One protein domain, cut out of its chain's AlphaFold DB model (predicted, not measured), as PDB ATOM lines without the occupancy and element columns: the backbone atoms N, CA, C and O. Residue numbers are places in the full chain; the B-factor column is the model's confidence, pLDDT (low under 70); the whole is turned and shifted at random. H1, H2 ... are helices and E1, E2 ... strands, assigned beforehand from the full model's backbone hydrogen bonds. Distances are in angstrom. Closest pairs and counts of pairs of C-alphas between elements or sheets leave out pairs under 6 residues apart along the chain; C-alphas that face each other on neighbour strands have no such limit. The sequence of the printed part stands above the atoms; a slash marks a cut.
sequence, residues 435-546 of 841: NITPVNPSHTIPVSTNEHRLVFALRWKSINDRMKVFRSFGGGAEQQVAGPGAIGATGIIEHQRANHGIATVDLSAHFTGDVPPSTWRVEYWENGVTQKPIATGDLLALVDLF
ATOM      1  N   ASN A 435      -5.338  88.265 112.778       88.38
ATOM      2  CA  ASN A 435      -6.503  88.611 113.591       88.38
ATOM      3  C   ASN A 435      -7.055  89.979 113.168       88.38
ATOM      4  O   ASN A 435      -6.343  90.985 113.203       88.38
ATOM      5  N   ILE A 436      -8.338  90.045 112.806       86.38
ATOM      6  CA  ILE A 436      -9.013  91.312 112.522       86.38
ATOM      7  C   ILE A 436      -9.822  91.745 113.740       86.38
ATOM      8  O   ILE A 436     -10.811  91.123 114.129       86.38
ATOM      9  N   THR A 437      -9.454  92.896 114.292       80.81
ATOM     10  CA  THR A 437     -10.256  93.543 115.331       80.81
ATOM     11  C   THR A 437     -11.453  94.267 114.703       80.81
ATOM     12  O   THR A 437     -11.265  95.031 113.750       80.81
ATOM     13  N   PRO A 438     -12.676  94.103 115.237       83.19
ATOM     14  CA  PRO A 438     -13.832  94.840 114.745       83.19
ATOM     15  C   PRO A 438     -13.673  96.363 114.901       83.19
ATOM     16  O   PRO A 438     -13.208  96.844 115.933       83.19
ATOM     17  N   VAL A 439     -14.106  97.136 113.900       74.75
ATOM     18  CA  VAL A 439     -13.871  98.598 113.825       74.75
ATOM     19  C   VAL A 439     -14.822  99.430 114.691       74.75
ATOM     20  O   VAL A 439     -14.616 100.631 114.863       74.75
ATOM     21  N   ASN A 440     -15.899  98.837 115.209       77.38
ATOM     22  CA  ASN A 440     -16.936  99.556 115.945       77.38
ATOM     23  C   ASN A 440     -17.666  98.658 116.965       77.38
ATOM     24  O   ASN A 440     -17.531  97.433 116.921       77.38
ATOM     25  N   PRO A 441     -18.494  99.245 117.853       78.00
ATOM     26  CA  PRO A 441     -19.348  98.488 118.774       78.00
ATOM     27  C   PRO A 441     -20.368  97.579 118.076       78.00
ATOM     28  O   PRO A 441     -20.940  96.702 118.708       78.00
ATOM     29  N   SER A 442     -20.620  97.791 116.782       76.06
ATOM     30  CA  SER A 442     -21.472  96.921 115.968       76.06
ATOM     31  C   SER A 442     -20.748  95.660 115.493       76.06
ATOM     32  O   SER A 442     -21.358  94.866 114.787       76.06
ATOM     33  N   HIS A 443     -19.479  95.472 115.867       86.31
ATOM     34  CA  HIS A 443     -18.637  94.337 115.499       86.31
ATOM     35  C   HIS A 443     -18.497  94.143 113.985       86.31
ATOM     36  O   HIS A 443     -18.495  93.016 113.488       86.31
ATOM     37  N   THR A 444     -18.395  95.253 113.245       89.25
ATOM     38  CA  THR A 444     -18.131  95.194 111.802       89.25
ATOM     39  C   THR A 444     -16.657  94.930 111.511       89.25
ATOM     40  O   THR A 444     -15.787  95.467 112.197       89.25
ATOM     41  N   ILE A 445     -16.389  94.112 110.501       90.56
ATOM     42  CA  ILE A 445     -15.071  93.593 110.137       90.56
ATOM     43  C   ILE A 445     -14.897  93.798 108.625       90.56
ATOM     44  O   ILE A 445     -15.602  93.155 107.840       90.56
ATOM     45  N   PRO A 446     -14.027  94.729 108.193       88.38
ATOM     46  CA  PRO A 446     -13.732  94.933 106.785       88.38
ATOM     47  C   PRO A 446     -12.822  93.812 106.285       88.38
ATOM     48  O   PRO A 446     -11.818  93.486 106.921       88.38
ATOM     49  N   VAL A 447     -13.173  93.246 105.137       89.00
ATOM     50  CA  VAL A 447     -12.398  92.217 104.445       89.00
ATOM     51  C   VAL A 447     -12.010  92.773 103.082       89.00
ATOM     52  O   VAL A 447     -12.871  93.238 102.324       89.00
ATOM     53  N   SER A 448     -10.705  92.773 102.821       84.81
ATOM     54  CA  SER A 448     -10.117  93.262 101.576       84.81
ATOM     55  C   SER A 448     -10.466  92.346 100.401       84.81
ATOM     56  O   SER A 448     -10.938  91.222 100.576       84.81
ATOM     57  N   THR A 449     -10.217  92.828  99.185       81.69
ATOM     58  CA  THR A 449     -10.141  91.960  98.005       81.69
ATOM     59  C   THR A 449      -9.096  90.871  98.208       81.69
ATOM     60  O   THR A 449      -8.134  91.061  98.948       81.69
ATOM     61  N   ASN A 450      -9.270  89.743  97.521       79.75
ATOM     62  CA  ASN A 450      -8.290  88.651  97.454       79.75
ATOM     63  C   ASN A 450      -7.972  87.939  98.780       79.75
ATOM     64  O   ASN A 450      -7.073  87.104  98.806       79.75
ATOM     65  N   GLU A 451      -8.706  88.207  99.858       86.81
ATOM     66  CA  GLU A 451      -8.728  87.321 101.025       86.81
ATOM     67  C   GLU A 451      -9.501  86.043 100.637       86.81
ATOM     68  O   GLU A 451     -10.559  86.105 100.004       86.81
ATOM     69  N   HIS A 452      -8.976  84.873 100.978       85.62
ATOM     70  CA  HIS A 452      -9.496  83.559 100.597       85.62
ATOM     71  C   HIS A 452     -10.294  82.909 101.719       85.62
ATOM     72  O   HIS A 452     -11.195  82.109 101.448       85.62
ATOM     73  N   ARG A 453      -9.983  83.219 102.983       91.50
ATOM     74  CA  ARG A 453     -10.680  82.606 104.112       91.50
ATOM     75  C   ARG A 453     -10.886  83.577 105.257       91.50
ATOM     76  O   ARG A 453      -9.981  84.285 105.668       91.50
ATOM     77  N   LEU A 454     -12.085  83.521 105.822       94.44
ATOM     78  CA  LEU A 454     -12.486  84.271 107.000       94.44
ATOM     79  C   LEU A 454     -13.090  83.312 108.023       94.44
ATOM     80  O   LEU A 454     -13.937  82.489 107.686       94.44
ATOM     81  N   VAL A 455     -12.659  83.408 109.273       95.56
ATOM     82  CA  VAL A 455     -13.131  82.561 110.369       95.56
ATOM     83  C   VAL A 455     -13.575  83.443 111.517       95.56
ATOM     84  O   VAL A 455     -12.816  84.285 111.984       95.56
ATOM     85  N   PHE A 456     -14.789  83.223 112.006       95.94
ATOM     86  CA  PHE A 456     -15.294  83.831 113.230       95.94
ATOM     87  C   PHE A 456     -15.383  82.772 114.313       95.94
ATOM     88  O   PHE A 456     -15.945  81.709 114.067       95.94
ATOM     89  N   ALA A 457     -14.904  83.080 115.512       95.50
ATOM     90  CA  ALA A 457     -15.162  82.299 116.711       95.50
ATOM     91  C   ALA A 457     -15.805  83.201 117.766       95.50
ATOM     92  O   ALA A 457     -15.263  84.252 118.107       95.50
ATOM     93  N   LEU A 458     -16.964  82.793 118.274       95.44
ATOM     94  CA  LEU A 458     -17.727  83.528 119.279       95.44
ATOM     95  C   LEU A 458     -17.937  82.653 120.512       95.44
ATOM     96  O   LEU A 458     -18.554  81.595 120.409       95.44
ATOM     97  N   ARG A 459     -17.476  83.103 121.679       93.69
ATOM     98  CA  ARG A 459     -17.700  82.440 122.971       93.69
ATOM     99  C   ARG A 459     -19.061  82.799 123.563       93.69
ATOM    100  O   ARG A 459     -19.535  83.923 123.431       93.69
ATOM    101  N   TRP A 460     -19.672  81.843 124.257       93.69
ATOM    102  CA  TRP A 460     -20.945  82.014 124.954       93.69
ATOM    103  C   TRP A 460     -21.104  81.051 126.139       93.69
ATOM    104  O   TRP A 460     -20.209  80.275 126.464       93.69
ATOM    105  N   LYS A 461     -22.255  81.104 126.821       88.75
ATOM    106  CA  LYS A 461     -22.483  80.368 128.080       88.75
ATOM    107  C   LYS A 461     -23.340  79.115 127.927       88.75
ATOM    108  O   LYS A 461     -23.294  78.250 128.796       88.75
ATOM    109  N   SER A 462     -24.155  79.041 126.878       91.25
ATOM    110  CA  SER A 462     -25.173  78.003 126.722       91.25
ATOM    111  C   SER A 462     -25.162  77.406 125.323       91.25
ATOM    112  O   SER A 462     -25.056  78.121 124.335       91.25
ATOM    113  N   ILE A 463     -25.413  76.100 125.214       92.56
ATOM    114  CA  ILE A 463     -25.576  75.415 123.921       92.56
ATOM    115  C   ILE A 463     -26.784  75.929 123.114       92.56
ATOM    116  O   ILE A 463     -26.888  75.722 121.904       92.56
ATOM    117  N   ASN A 464     -27.722  76.614 123.771       94.62
ATOM    118  CA  ASN A 464     -28.867  77.242 123.114       94.62
ATOM    119  C   ASN A 464     -28.539  78.619 122.527       94.62
ATOM    120  O   ASN A 464     -29.345  79.161 121.772       94.62
ATOM    121  N   ASP A 465     -27.364  79.165 122.811       96.00
ATOM    122  CA  ASP A 465     -26.924  80.412 122.209       96.00
ATOM    123  C   ASP A 465     -26.568  80.214 120.733       96.00
ATOM    124  O   ASP A 465     -26.351  79.091 120.270       96.00
ATOM    125  N   ARG A 466     -26.600  81.300 119.959       95.88
ATOM    126  CA  ARG A 466     -26.363  81.273 118.512       95.88
ATOM    127  C   ARG A 466     -25.501  82.452 118.078       95.88
ATOM    128  O   ARG A 466     -25.657  83.566 118.580       95.88
ATOM    129  N   MET A 467     -24.659  82.199 117.082       96.75
ATOM    130  CA  MET A 467     -24.004  83.229 116.281       96.75
ATOM    131  C   MET A 467     -24.813  83.457 115.005       96.75
ATOM    132  O   MET A 467     -25.297  82.500 114.400       96.75
ATOM    133  N   LYS A 468     -24.946  84.715 114.586       96.88
ATOM    134  CA  LYS A 468     -25.380  85.063 113.230       96.88
ATOM    135  C   LYS A 468     -24.311  85.912 112.573       96.88
ATOM    136  O   LYS A 468     -23.786  86.829 113.204       96.88
ATOM    137  N   VAL A 469     -24.011  85.614 111.315       96.88
ATOM    138  CA  VAL A 469     -23.023  86.359 110.531       96.88
ATOM    139  C   VAL A 469     -23.724  87.020 109.359       96.88
ATOM    140  O   VAL A 469     -24.486  86.377 108.634       96.88
ATOM    141  N   PHE A 470     -23.457  88.307 109.187       96.62
ATOM    142  CA  PHE A 470     -23.983  89.143 108.123       96.62
ATOM    143  C   PHE A 470     -22.840  89.656 107.254       96.62
ATOM    144  O   PHE A 470     -21.734  89.877 107.746       96.62
ATOM    145  N   ARG A 471     -23.128  89.894 105.975       95.00
ATOM    146  CA  ARG A 471     -22.218  90.553 105.030       95.00
ATOM    147  C   ARG A 471     -22.923  91.685 104.291       95.00
ATOM    148  O   ARG A 471     -24.133  91.621 104.079       95.00
ATOM    149  N   SER A 472     -22.167  92.676 103.837       93.12
ATOM    150  CA  SER A 472     -22.624  93.744 102.941       93.12
ATOM    151  C   SER A 472     -21.517  94.160 101.963       93.12
ATOM    152  O   SER A 472     -20.329  93.968 102.238       93.12
ATOM    153  N   PHE A 473     -21.909  94.739 100.823       88.25
ATOM    154  CA  PHE A 473     -21.006  95.206  99.760       88.25
ATOM    155  C   PHE A 473     -21.238  96.686  99.494       88.25
ATOM    156  O   PHE A 473     -22.371  97.064  99.203       88.25
ATOM    157  N   GLY A 474     -20.196  97.519  99.577       79.75
ATOM    158  CA  GLY A 474     -20.271  98.934  99.182       79.75
ATOM    159  C   GLY A 474     -21.431  99.726  99.809       79.75
ATOM    160  O   GLY A 474     -22.009 100.580  99.145       79.75
ATOM    161  N   GLY A 475     -21.823  99.407 101.051       79.00
ATOM    162  CA  GLY A 475     -22.972 100.029 101.729       79.00
ATOM    163  C   GLY A 475     -24.355  99.499 101.314       79.00
ATOM    164  O   GLY A 475     -25.369 100.095 101.671       79.00
ATOM    165  N   GLY A 476     -24.415  98.399 100.560       89.75
ATOM    166  CA  GLY A 476     -25.648  97.686 100.227       89.75
ATOM    167  C   GLY A 476     -26.313  97.014 101.435       89.75
ATOM    168  O   GLY A 476     -25.787  97.015 102.546       89.75
ATOM    169  N   ALA A 477     -27.488  96.417 101.208       92.88
ATOM    170  CA  ALA A 477     -28.240  95.733 102.258       92.88
ATOM    171  C   ALA A 477     -27.457  94.548 102.846       92.88
ATOM    172  O   ALA A 477     -26.838  93.774 102.113       92.88
ATOM    173  N   GLU A 478     -27.525  94.392 104.168       94.81
ATOM    174  CA  GLU A 478     -26.920  93.254 104.853       94.81
ATOM    175  C   GLU A 478     -27.647  91.947 104.517       94.81
ATOM    176  O   GLU A 478     -28.878  91.880 104.477       94.81
ATOM    177  N   GLN A 479     -26.872  90.886 104.312       95.69
ATOM    178  CA  GLN A 479     -27.360  89.530 104.084       95.69
ATOM    179  C   GLN A 479     -26.853  88.618 105.193       95.69
ATOM    180  O   GLN A 479     -25.644  88.537 105.406       95.69
ATOM    181  N   GLN A 480     -27.758  87.910 105.871       96.38
ATOM    182  CA  GLN A 480     -27.379  86.877 106.832       96.38
ATOM    183  C   GLN A 480     -26.901  85.634 106.084       96.38
ATOM    184  O   GLN A 480     -27.663  85.045 105.320       96.38
ATOM    185  N   VAL A 481     -25.662  85.224 106.332       95.50
ATOM    186  CA  VAL A 481     -25.010  84.105 105.642       95.50
ATOM    187  C   VAL A 481     -24.640  82.950 106.564       95.50
ATOM    188  O   VAL A 481     -24.367  81.865 106.067       95.50
ATOM    189  N   ALA A 482     -24.693  83.158 107.884       95.56
ATOM    190  CA  ALA A 482     -24.567  82.087 108.866       95.56
ATOM    191  C   ALA A 482     -25.602  82.213 109.998       95.56
ATOM    192  O   ALA A 482     -26.083  83.315 110.307       95.56
ATOM    193  N   GLY A 483     -25.935  81.091 110.629       93.81
ATOM    194  CA  GLY A 483     -26.874  80.966 111.736       93.81
ATOM    195  C   GLY A 483     -28.341  80.795 111.306       93.81
ATOM    196  O   GLY A 483     -28.673  80.798 110.118       93.81
ATOM    197  N   PRO A 484     -29.277  80.675 112.269       92.06
ATOM    198  CA  PRO A 484     -30.690  80.435 111.974       92.06
ATOM    199  C   PRO A 484     -31.299  81.528 111.088       92.06
ATOM    200  O   PRO A 484     -31.307  82.699 111.475       92.06
ATOM    201  N   GLY A 485     -31.827  81.143 109.921       90.50
ATOM    202  CA  GLY A 485     -32.402  82.065 108.932       90.50
ATOM    203  C   GLY A 485     -31.425  82.562 107.859       90.50
ATOM    204  O   GLY A 485     -31.816  83.403 107.052       90.50
ATOM    205  N   ALA A 486     -30.188  82.053 107.831       92.94
ATOM    206  CA  ALA A 486     -29.218  82.377 106.791       92.94
ATOM    207  C   ALA A 486     -29.708  81.988 105.389       92.94
ATOM    208  O   ALA A 486     -30.385  80.973 105.197       92.94
ATOM    209  N   ILE A 487     -29.324  82.786 104.393       89.88
ATOM    210  CA  ILE A 487     -29.467  82.389 102.993       89.88
ATOM    211  C   ILE A 487     -28.500  81.231 102.732       89.88
ATOM    212  O   ILE A 487     -27.337  81.303 103.121       89.88
ATOM    213  N   GLY A 488     -28.972  80.154 102.101       80.50
ATOM    214  CA  GLY A 488     -28.105  79.030 101.745       80.50
ATOM    215  C   GLY A 488     -26.961  79.522 100.861       80.50
ATOM    216  O   GLY A 488     -27.200  79.959  99.736       80.50
ATOM    217  N   ALA A 489     -25.739  79.483 101.386       82.75
ATOM    218  CA  ALA A 489     -24.554  79.998 100.727       82.75
ATOM    219  C   ALA A 489     -23.473  78.919 100.646       82.75
ATOM    220  O   ALA A 489     -23.223  78.193 101.607       82.75
ATOM    221  N   THR A 490     -22.829  78.815  99.486       90.06
ATOM    222  CA  THR A 490     -21.670  77.939  99.299       90.06
ATOM    223  C   THR A 490     -20.466  78.483 100.065       90.06
ATOM    224  O   THR A 490     -20.366  79.689 100.302       90.06
ATOM    225  N   GLY A 491     -19.566  77.585 100.469       90.00
ATOM    226  CA  GLY A 491     -18.317  77.950 101.141       90.00
ATOM    227  C   GLY A 491     -18.451  78.319 102.621       90.00
ATOM    228  O   GLY A 491     -17.462  78.742 103.203       90.00
ATOM    229  N   ILE A 492     -19.625  78.165 103.247       93.69
ATOM    230  CA  ILE A 492     -19.814  78.459 104.676       93.69
ATOM    231  C   ILE A 492     -19.996  77.171 105.473       93.69
ATOM    232  O   ILE A 492     -20.845  76.342 105.143       93.69
ATOM    233  N   ILE A 493     -19.202  77.022 106.532       93.19
ATOM    234  CA  ILE A 493     -19.272  75.910 107.483       93.19
ATOM    235  C   ILE A 493     -19.487  76.490 108.878       93.19
ATOM    236  O   ILE A 493     -18.772  77.400 109.293       93.19
ATOM    237  N   GLU A 494     -20.462  75.953 109.607       93.06
ATOM    238  CA  GLU A 494     -20.774  76.360 110.975       93.06
ATOM    239  C   GLU A 494     -20.560  75.198 111.943       93.06
ATOM    240  O   GLU A 494     -21.143  74.125 111.777       93.06
ATOM    241  N   HIS A 495     -19.782  75.438 112.995       91.50
ATOM    242  CA  HIS A 495     -19.657  74.529 114.126       91.50
ATOM    243  C   HIS A 495     -20.296  75.173 115.341       91.50
ATOM    244  O   HIS A 495     -19.897  76.249 115.785       91.50
ATOM    245  N   GLN A 496     -21.299  74.505 115.900       91.12
ATOM    246  CA  GLN A 496     -21.974  74.982 117.091       91.12
ATOM    247  C   GLN A 496     -21.630  74.094 118.287       91.12
ATOM    248  O   GLN A 496     -21.954  72.904 118.296       91.12
ATOM    249  N   ARG A 497     -20.995  74.675 119.310       92.25
ATOM    250  CA  ARG A 497     -20.602  73.983 120.543       92.25
ATOM    251  C   ARG A 497     -21.374  74.517 121.750       92.25
ATOM    252  O   ARG A 497     -22.159  75.463 121.673       92.25
ATOM    253  N   ALA A 498     -21.168  73.880 122.900       90.50
ATOM    254  CA  ALA A 498     -21.868  74.238 124.132       90.50
ATOM    255  C   ALA A 498     -21.496  75.633 124.668       90.50
ATOM    256  O   ALA A 498     -22.317  76.288 125.303       90.50
ATOM    257  N   ASN A 499     -20.272  76.083 124.411       91.31
ATOM    258  CA  ASN A 499     -19.656  77.281 124.993       91.31
ATOM    259  C   ASN A 499     -19.058  78.227 123.937       91.31
ATOM    260  O   ASN A 499     -18.503  79.262 124.292       91.31
ATOM    261  N   HIS A 500     -19.142  77.881 122.654       94.31
ATOM    262  CA  HIS A 500     -18.729  78.743 121.558       94.31
ATOM    263  C   HIS A 500     -19.334  78.276 120.230       94.31
ATOM    264  O   HIS A 500     -19.860  77.166 120.125       94.31
ATOM    265  N   GLY A 501     -19.229  79.112 119.206       94.62
ATOM    266  CA  GLY A 501     -19.514  78.744 117.827       94.62
ATOM    267  C   GLY A 501     -18.449  79.265 116.888       94.62
ATOM    268  O   GLY A 501     -17.861  80.316 117.140       94.62
ATOM    269  N   ILE A 502     -18.238  78.535 115.798       95.38
ATOM    270  CA  ILE A 502     -17.328  78.904 114.722       95.38
ATOM    271  C   ILE A 502     -18.105  79.002 113.414       95.38
ATOM    272  O   ILE A 502     -18.948  78.155 113.126       95.38
ATOM    273  N   ALA A 503     -17.819  80.035 112.628       96.12
ATOM    274  CA  ALA A 503     -18.260  80.155 111.247       96.12
ATOM    275  C   ALA A 503     -17.035  80.367 110.364       96.12
ATOM    276  O   ALA A 503     -16.325  81.363 110.502       96.12
ATOM    277  N   THR A 504     -16.813  79.428 109.457       95.12
ATOM    278  CA  THR A 504     -15.744  79.457 108.463       95.12
ATOM    279  C   THR A 504     -16.346  79.835 107.126       95.12
ATOM    280  O   THR A 504     -17.320  79.223 106.694       95.12
ATOM    281  N   VAL A 505     -15.755  80.818 106.466       94.75
ATOM    282  CA  VAL A 505     -16.140  81.294 105.143       94.75
ATOM    283  C   VAL A 505     -14.947  81.104 104.215       94.75
ATOM    284  O   VAL A 505     -13.945  81.806 104.326       94.75
ATOM    285  N   ASP A 506     -15.056  80.158 103.292       92.31
ATOM    286  CA  ASP A 506     -14.203  80.082 102.112       92.31
ATOM    287  C   ASP A 506     -14.673  81.154 101.125       92.31
ATOM    288  O   ASP A 506     -15.650  80.966 100.399       92.31
ATOM    289  N   LEU A 507     -14.013  82.313 101.153       90.88
ATOM    290  CA  LEU A 507     -14.387  83.477 100.356       90.88
ATOM    291  C   LEU A 507     -14.314  83.146  98.861       90.88
ATOM    292  O   LEU A 507     -15.208  83.523  98.107       90.88
ATOM    293  N   SER A 508     -13.324  82.353  98.447       85.94
ATOM    294  CA  SER A 508     -13.153  81.952  97.048       85.94
ATOM    295  C   SER A 508     -14.288  81.053  96.540       85.94
ATOM    296  O   SER A 508     -14.764  81.228  95.423       85.94
ATOM    297  N   ALA A 509     -14.788  80.130  97.370       88.94
ATOM    298  CA  ALA A 509     -15.939  79.286  97.034       88.94
ATOM    299  C   ALA A 509     -17.292  80.000  97.229       88.94
ATOM    300  O   ALA A 509     -18.329  79.565  96.713       88.94
ATOM    301  N   HIS A 510     -17.297  81.071  98.020       90.62
ATOM    302  CA  HIS A 510     -18.479  81.863  98.331       90.62
ATOM    303  C   HIS A 510     -18.791  82.914  97.255       90.62
ATOM    304  O   HIS A 510     -19.956  83.277  97.063       90.62
ATOM    305  N   PHE A 511     -17.767  83.392  96.542       87.56
ATOM    306  CA  PHE A 511     -17.889  84.358  95.455       87.56
ATOM    307  C   PHE A 511     -17.655  83.704  94.091       87.56
ATOM    308  O   PHE A 511     -16.789  82.859  93.913       87.56
ATOM    309  N   THR A 512     -18.441  84.097  93.087       84.81
ATOM    310  CA  THR A 512     -18.189  83.689  91.701       84.81
ATOM    311  C   THR A 512     -17.170  84.646  91.080       84.81
ATOM    312  O   THR A 512     -17.564  85.698  90.575       84.81
ATOM    313  N   GLY A 513     -15.884  84.293  91.123       84.69
ATOM    314  CA  GLY A 513     -14.780  85.126  90.628       84.69
ATOM    315  C   GLY A 513     -14.004  85.804  91.758       84.69
ATOM    316  O   GLY A 513     -13.932  85.261  92.859       84.69
ATOM    317  N   ASP A 514     -13.429  86.974  91.479       81.44
ATOM    318  CA  ASP A 514     -12.628  87.719  92.455       81.44
ATOM    319  C   ASP A 514     -13.468  88.118  93.677       81.44
ATOM    320  O   ASP A 514     -14.620  88.550  93.557       81.44
ATOM    321  N   VAL A 515     -12.883  87.986  94.868       85.75
ATOM    322  CA  VAL A 515     -13.527  88.345  96.136       85.75
ATOM    323  C   VAL A 515     -13.647  89.872  96.215       85.75
ATOM    324  O   VAL A 515     -12.618  90.548  96.257       85.75
ATOM    325  N   PRO A 516     -14.863  90.455  96.234       87.94
ATOM    326  CA  PRO A 516     -15.022  91.902  96.317       87.94
ATOM    327  C   PRO A 516     -14.753  92.411  97.744       87.94
ATOM    328  O   PRO A 516     -14.970  91.670  98.711       87.94
ATOM    329  N   PRO A 517     -14.402  93.702  97.915       86.88
ATOM    330  CA  PRO A 517     -14.350  94.314  99.236       86.88
ATOM    331  C   PRO A 517     -15.704  94.166  99.933       86.88
ATOM    332  O   PRO A 517     -16.757  94.480  99.362       86.88
ATOM    333  N   SER A 518     -15.690  93.698 101.176       91.12
ATOM    334  CA  SER A 518     -16.917  93.410 101.916       91.12
ATOM    335  C   SER A 518     -16.806  93.809 103.382       91.12
ATOM    336  O   SER A 518     -15.723  93.896 103.958       91.12
ATOM    337  N   THR A 519     -17.949  94.109 103.994       92.25
ATOM    338  CA  THR A 519     -18.045  94.351 105.438       92.25
ATOM    339  C   THR A 519     -18.877  93.251 106.065       92.25
ATOM    340  O   THR A 519     -20.020  93.022 105.663       92.25
ATOM    341  N   TRP A 520     -18.299  92.595 107.060       94.69
ATOM    342  CA  TRP A 520     -18.906  91.497 107.793       94.69
ATOM    343  C   TRP A 520     -19.322  91.956 109.177       94.69
ATOM    344  O   TRP A 520     -18.720  92.868 109.730       94.69
ATOM    345  N   ARG A 521     -20.354  91.343 109.745       95.38
ATOM    346  CA  ARG A 521     -20.858  91.677 111.076       95.38
ATOM    347  C   ARG A 521     -21.293  90.417 111.797       95.38
ATOM    348  O   ARG A 521     -21.945  89.561 111.202       95.38
ATOM    349  N   VAL A 522     -20.963  90.324 113.079       96.25
ATOM    350  CA  VAL A 522     -21.339  89.189 113.924       96.25
ATOM    351  C   VAL A 522     -22.325  89.641 114.992       96.25
ATOM    352  O   VAL A 522     -22.147  90.681 115.623       96.25
ATOM    353  N   GLU A 523     -23.371  88.846 115.206       96.56
ATOM    354  CA  GLU A 523     -24.329  89.034 116.290       96.56
ATOM    355  C   GLU A 523     -24.349  87.827 117.231       96.56
ATOM    356  O   GLU A 523     -24.371  86.675 116.786       96.56
ATOM    357  N   TYR A 524     -24.436  88.109 118.532       96.69
ATOM    358  CA  TYR A 524     -24.677  87.121 119.578       96.69
ATOM    359  C   TYR A 524     -26.160  87.084 119.953       96.69
ATOM    360  O   TYR A 524     -26.751  88.111 120.298       96.69
ATOM    361  N   TRP A 525     -26.759  85.894 119.895       97.19
ATOM    362  CA  TRP A 525     -28.162  85.653 120.225       97.19
ATOM    363  C   TRP A 525     -28.280  84.657 121.382       97.19
ATOM    364  O   TRP A 525     -28.114  83.449 121.202       97.19
ATOM    365  N   GLU A 526     -28.623  85.165 122.563       96.06
ATOM    366  CA  GLU A 526     -28.871  84.369 123.764       96.06
ATOM    367  C   GLU A 526     -30.133  83.512 123.572       96.06
ATOM    368  O   GLU A 526     -31.207  84.014 123.200       96.06
ATOM    369  N   ASN A 527     -29.984  82.203 123.788       94.00
ATOM    370  CA  ASN A 527     -30.996  81.176 123.524       94.00
ATOM    371  C   ASN A 527     -31.583  81.210 122.095       94.00
ATOM    372  O   ASN A 527     -32.696  80.737 121.869       94.00
ATOM    373  N   GLY A 528     -30.877  81.827 121.138       91.81
ATOM    374  CA  GLY A 528     -31.338  82.006 119.761       91.81
ATOM    375  C   GLY A 528     -32.481  83.015 119.577       91.81
ATOM    376  O   GLY A 528     -32.979  83.150 118.462       91.81
ATOM    377  N   VAL A 529     -32.894  83.730 120.633       94.06
ATOM    378  CA  VAL A 529     -34.078  84.615 120.607       94.06
ATOM    379  C   VAL A 529     -33.735  86.068 120.923       94.06
ATOM    380  O   VAL A 529     -34.307  86.966 120.314       94.06
ATOM    381  N   THR A 530     -32.809  86.323 121.851       96.31
ATOM    382  CA  THR A 530     -32.499  87.690 122.301       96.31
ATOM    383  C   THR A 530     -31.105  88.096 121.856       96.31
ATOM    384  O   THR A 530     -30.124  87.517 122.314       96.31
ATOM    385  N   GLN A 531     -30.995  89.120 121.010       96.12
ATOM    386  CA  GLN A 531     -29.698  89.696 120.671       96.12
ATOM    387  C   GLN A 531     -29.066  90.356 121.905       96.12
ATOM    388  O   GLN A 531     -29.715  91.128 122.619       96.12
ATOM    389  N   LYS A 532     -27.793  90.061 122.148       95.94
ATOM    390  CA  LYS A 532     -26.991  90.642 123.226       95.94
ATOM    391  C   LYS A 532     -25.743  91.309 122.642       95.94
ATOM    392  O   LYS A 532     -25.261  90.879 121.593       95.94
ATOM    393  N   PRO A 533     -25.207  92.346 123.306       93.94
ATOM    394  CA  PRO A 533     -23.898  92.873 122.945       93.94
ATOM    395  C   PRO A 533     -22.836  91.784 123.133       93.94
ATOM    396  O   PRO A 533     -22.914  91.004 124.085       93.94
ATOM    397  N   ILE A 534     -21.851  91.742 122.238       93.50
ATOM    398  CA  ILE A 534     -20.709  90.838 122.371       93.50
ATOM    399  C   ILE A 534     -19.690  91.517 123.285       93.50
ATOM    400  O   ILE A 534     -19.327  92.676 123.064       93.50
ATOM    401  N   ALA A 535     -19.232  90.825 124.329       89.19
ATOM    402  CA  ALA A 535     -18.206  91.390 125.194       89.19
ATOM    403  C   ALA A 535     -16.872  91.500 124.441       89.19
ATOM    404  O   ALA A 535     -16.529  90.658 123.607       89.19
ATOM    405  N   THR A 536     -16.095  92.537 124.754       79.50
ATOM    406  CA  THR A 536     -14.723  92.669 124.256       79.50
ATOM    407  C   THR A 536     -13.933  91.423 124.650       79.50
ATOM    408  O   THR A 536     -13.773  91.168 125.841       79.50
ATOM    409  N   GLY A 537     -13.479  90.646 123.661       84.00
ATOM    410  CA  GLY A 537     -12.747  89.398 123.883       84.00
ATOM    411  C   GLY A 537     -13.516  88.101 123.627       84.00
ATOM    412  O   GLY A 537     -12.892  87.051 123.519       84.00
ATOM    413  N   ASP A 538     -14.846  88.155 123.499       91.00
ATOM    414  CA  ASP A 538     -15.653  86.963 123.192       91.00
ATOM    415  C   ASP A 538     -15.723  86.664 121.690       91.00
ATOM    416  O   ASP A 538     -16.048  85.541 121.316       91.00
ATOM    417  N   LEU A 539     -15.421  87.645 120.832       93.25
ATOM    418  CA  LEU A 539     -15.341  87.481 119.382       93.25
ATOM    419  C   LEU A 539     -13.889  87.529 118.923       93.25
ATOM    420  O   LEU A 539     -13.188  88.517 119.147       93.25
ATOM    421  N   LEU A 540     -13.493  86.485 118.208       92.94
ATOM    422  CA  LEU A 540     -12.273  86.418 117.427       92.94
ATOM    423  C   LEU A 540     -12.644  86.336 115.944       92.94
ATOM    424  O   LEU A 540     -13.547  85.585 115.574       92.94
ATOM    425  N   ALA A 541     -11.935  87.085 115.106       93.38
ATOM    426  CA  ALA A 541     -12.041  86.974 113.660       93.38
ATOM    427  C   ALA A 541     -10.646  86.824 113.060       93.38
ATOM    428  O   ALA A 541      -9.776  87.653 113.307       93.38
ATOM    429  N   LEU A 542     -10.431  85.771 112.281       93.00
ATOM    430  CA  LEU A 542      -9.175  85.504 111.590       93.00
ATOM    431  C   LEU A 542      -9.411  85.555 110.086       93.00
ATOM    432  O   LEU A 542     -10.403  85.018 109.599       93.00
ATOM    433  N   VAL A 543      -8.491  86.177 109.364       91.12
ATOM    434  CA  VAL A 543      -8.445  86.195 107.900       91.12
ATOM    435  C   VAL A 543      -7.119  85.603 107.429       91.12
ATOM    436  O   VAL A 543      -6.163  85.537 108.205       91.12
ATOM    437  N   ASP A 544      -7.046  85.136 106.189       83.88
ATOM    438  CA  ASP A 544      -5.778  84.768 105.564       83.88
ATOM    439  C   ASP A 544      -4.850  85.982 105.330       83.88
ATOM    440  O   ASP A 544      -5.099  87.095 105.784       83.88
ATOM    441  N   LEU A 545      -3.681  85.749 104.729       76.50
ATOM    442  CA  LEU A 545      -2.576  86.714 104.716       76.50
ATOM    443  C   LEU A 545      -2.535  87.657 103.517       76.50
ATOM    444  O   LEU A 545      -1.439  88.094 103.146       76.50
ATOM    445  N   PHE A 546      -3.665  88.017 102.899       82.94
ATOM    446  CA  PHE A 546      -3.552  88.984 101.812       82.94
ATOM    447  C   PHE A 546      -2.993  90.308 102.343       82.94
ATOM    448  O   PHE A 546      -1.958  90.751 101.848       82.94
TER     449      PHE A 546
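This is residues 435 to 546 of the 841 residues of the protein "von Willebrand factor type A domain protein" of Rhodococcus sp. MTM3W5.2 (UniProt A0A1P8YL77). Two sheets lie face to face as a well-formed sandwich, their strands crossing at only 25 degrees; the long antiparallel pair E3 and E7, with the short strands E1, E4 and E8 along its two sides, makes one layer, and E5, E6, E2 and E9 make the other. A single turn of helix, H1, sits at one end of the sandwich, just after E6. The printed part has 112 residues with nine named strands and one named helix, in the order E1 E2 E3 E4 E5 E6 H1 E7 E8 E9; the second sheet runs E5, E6, E2, E9, all antiparallel, and the first is branched at E7, its neighbour pairs antiparallel too. The class is mostly strand, with under half of the residues in named elements; the whole is compact, with a radius of gyration of the C-alphas of 13.2 A and spans of 38 by 27 by 25 A.

E1 is residues 444 to 447, beginning at C-alpha 444 (-18.131, 95.194, 111.802). E2, residues 453 to 459, is 20.1 A long and E3, residues 466 to 472, 20.3 A. E4 is residues 479 to 482 and E5 residues 492 to 496. E6, residues 500 to 506, is 20.0 A long, and H1, residues 507 to 510, follows at once. E7, residues 518 to 526, is the longest strand at 26.5 A, from C-alpha 518 at (-16.917, 93.410, 101.916). E8 is residues 530 to 532; E9, residues 539 to 543, ends at C-alpha 543 (-8.445, 86.195, 107.900).

In the branched sheet, E3 lies on one side of E7, with N 470 and O 521 2.8 A apart. On the other side of E7 lie E1, with N 445 to O 520 at 2.8 A, and E8, in a hairpin with E7, with N 526 to O 530 at 2.8 A. The hairpin E3 and E4 has N 479 to O 471 at 2.8 A. In the other sheet, the hairpin E5 and E6 has N 495 to O 502 at 2.8 A, E6 and E2 have N 456 to O 503 at 2.8 A, and E2 and E9 have N 455 to O 542 at 2.8 A. Between the sheets, the closest C-alphas of E3 and E6 are those of Met 467 and Gly 501, 6.5 A apart. H1 only grazes the second sheet and is too short for any O i to N i+4 pair; its one O i to N i+3 pair is within hydrogen-bond range.

The C-alphas farthest apart, those of Lys 461 and Gly 513, are 38.5 A apart. The printed part has no cut and no long link. Mean pLDDT of the printed part is 90.4, and no printed residue is under 70.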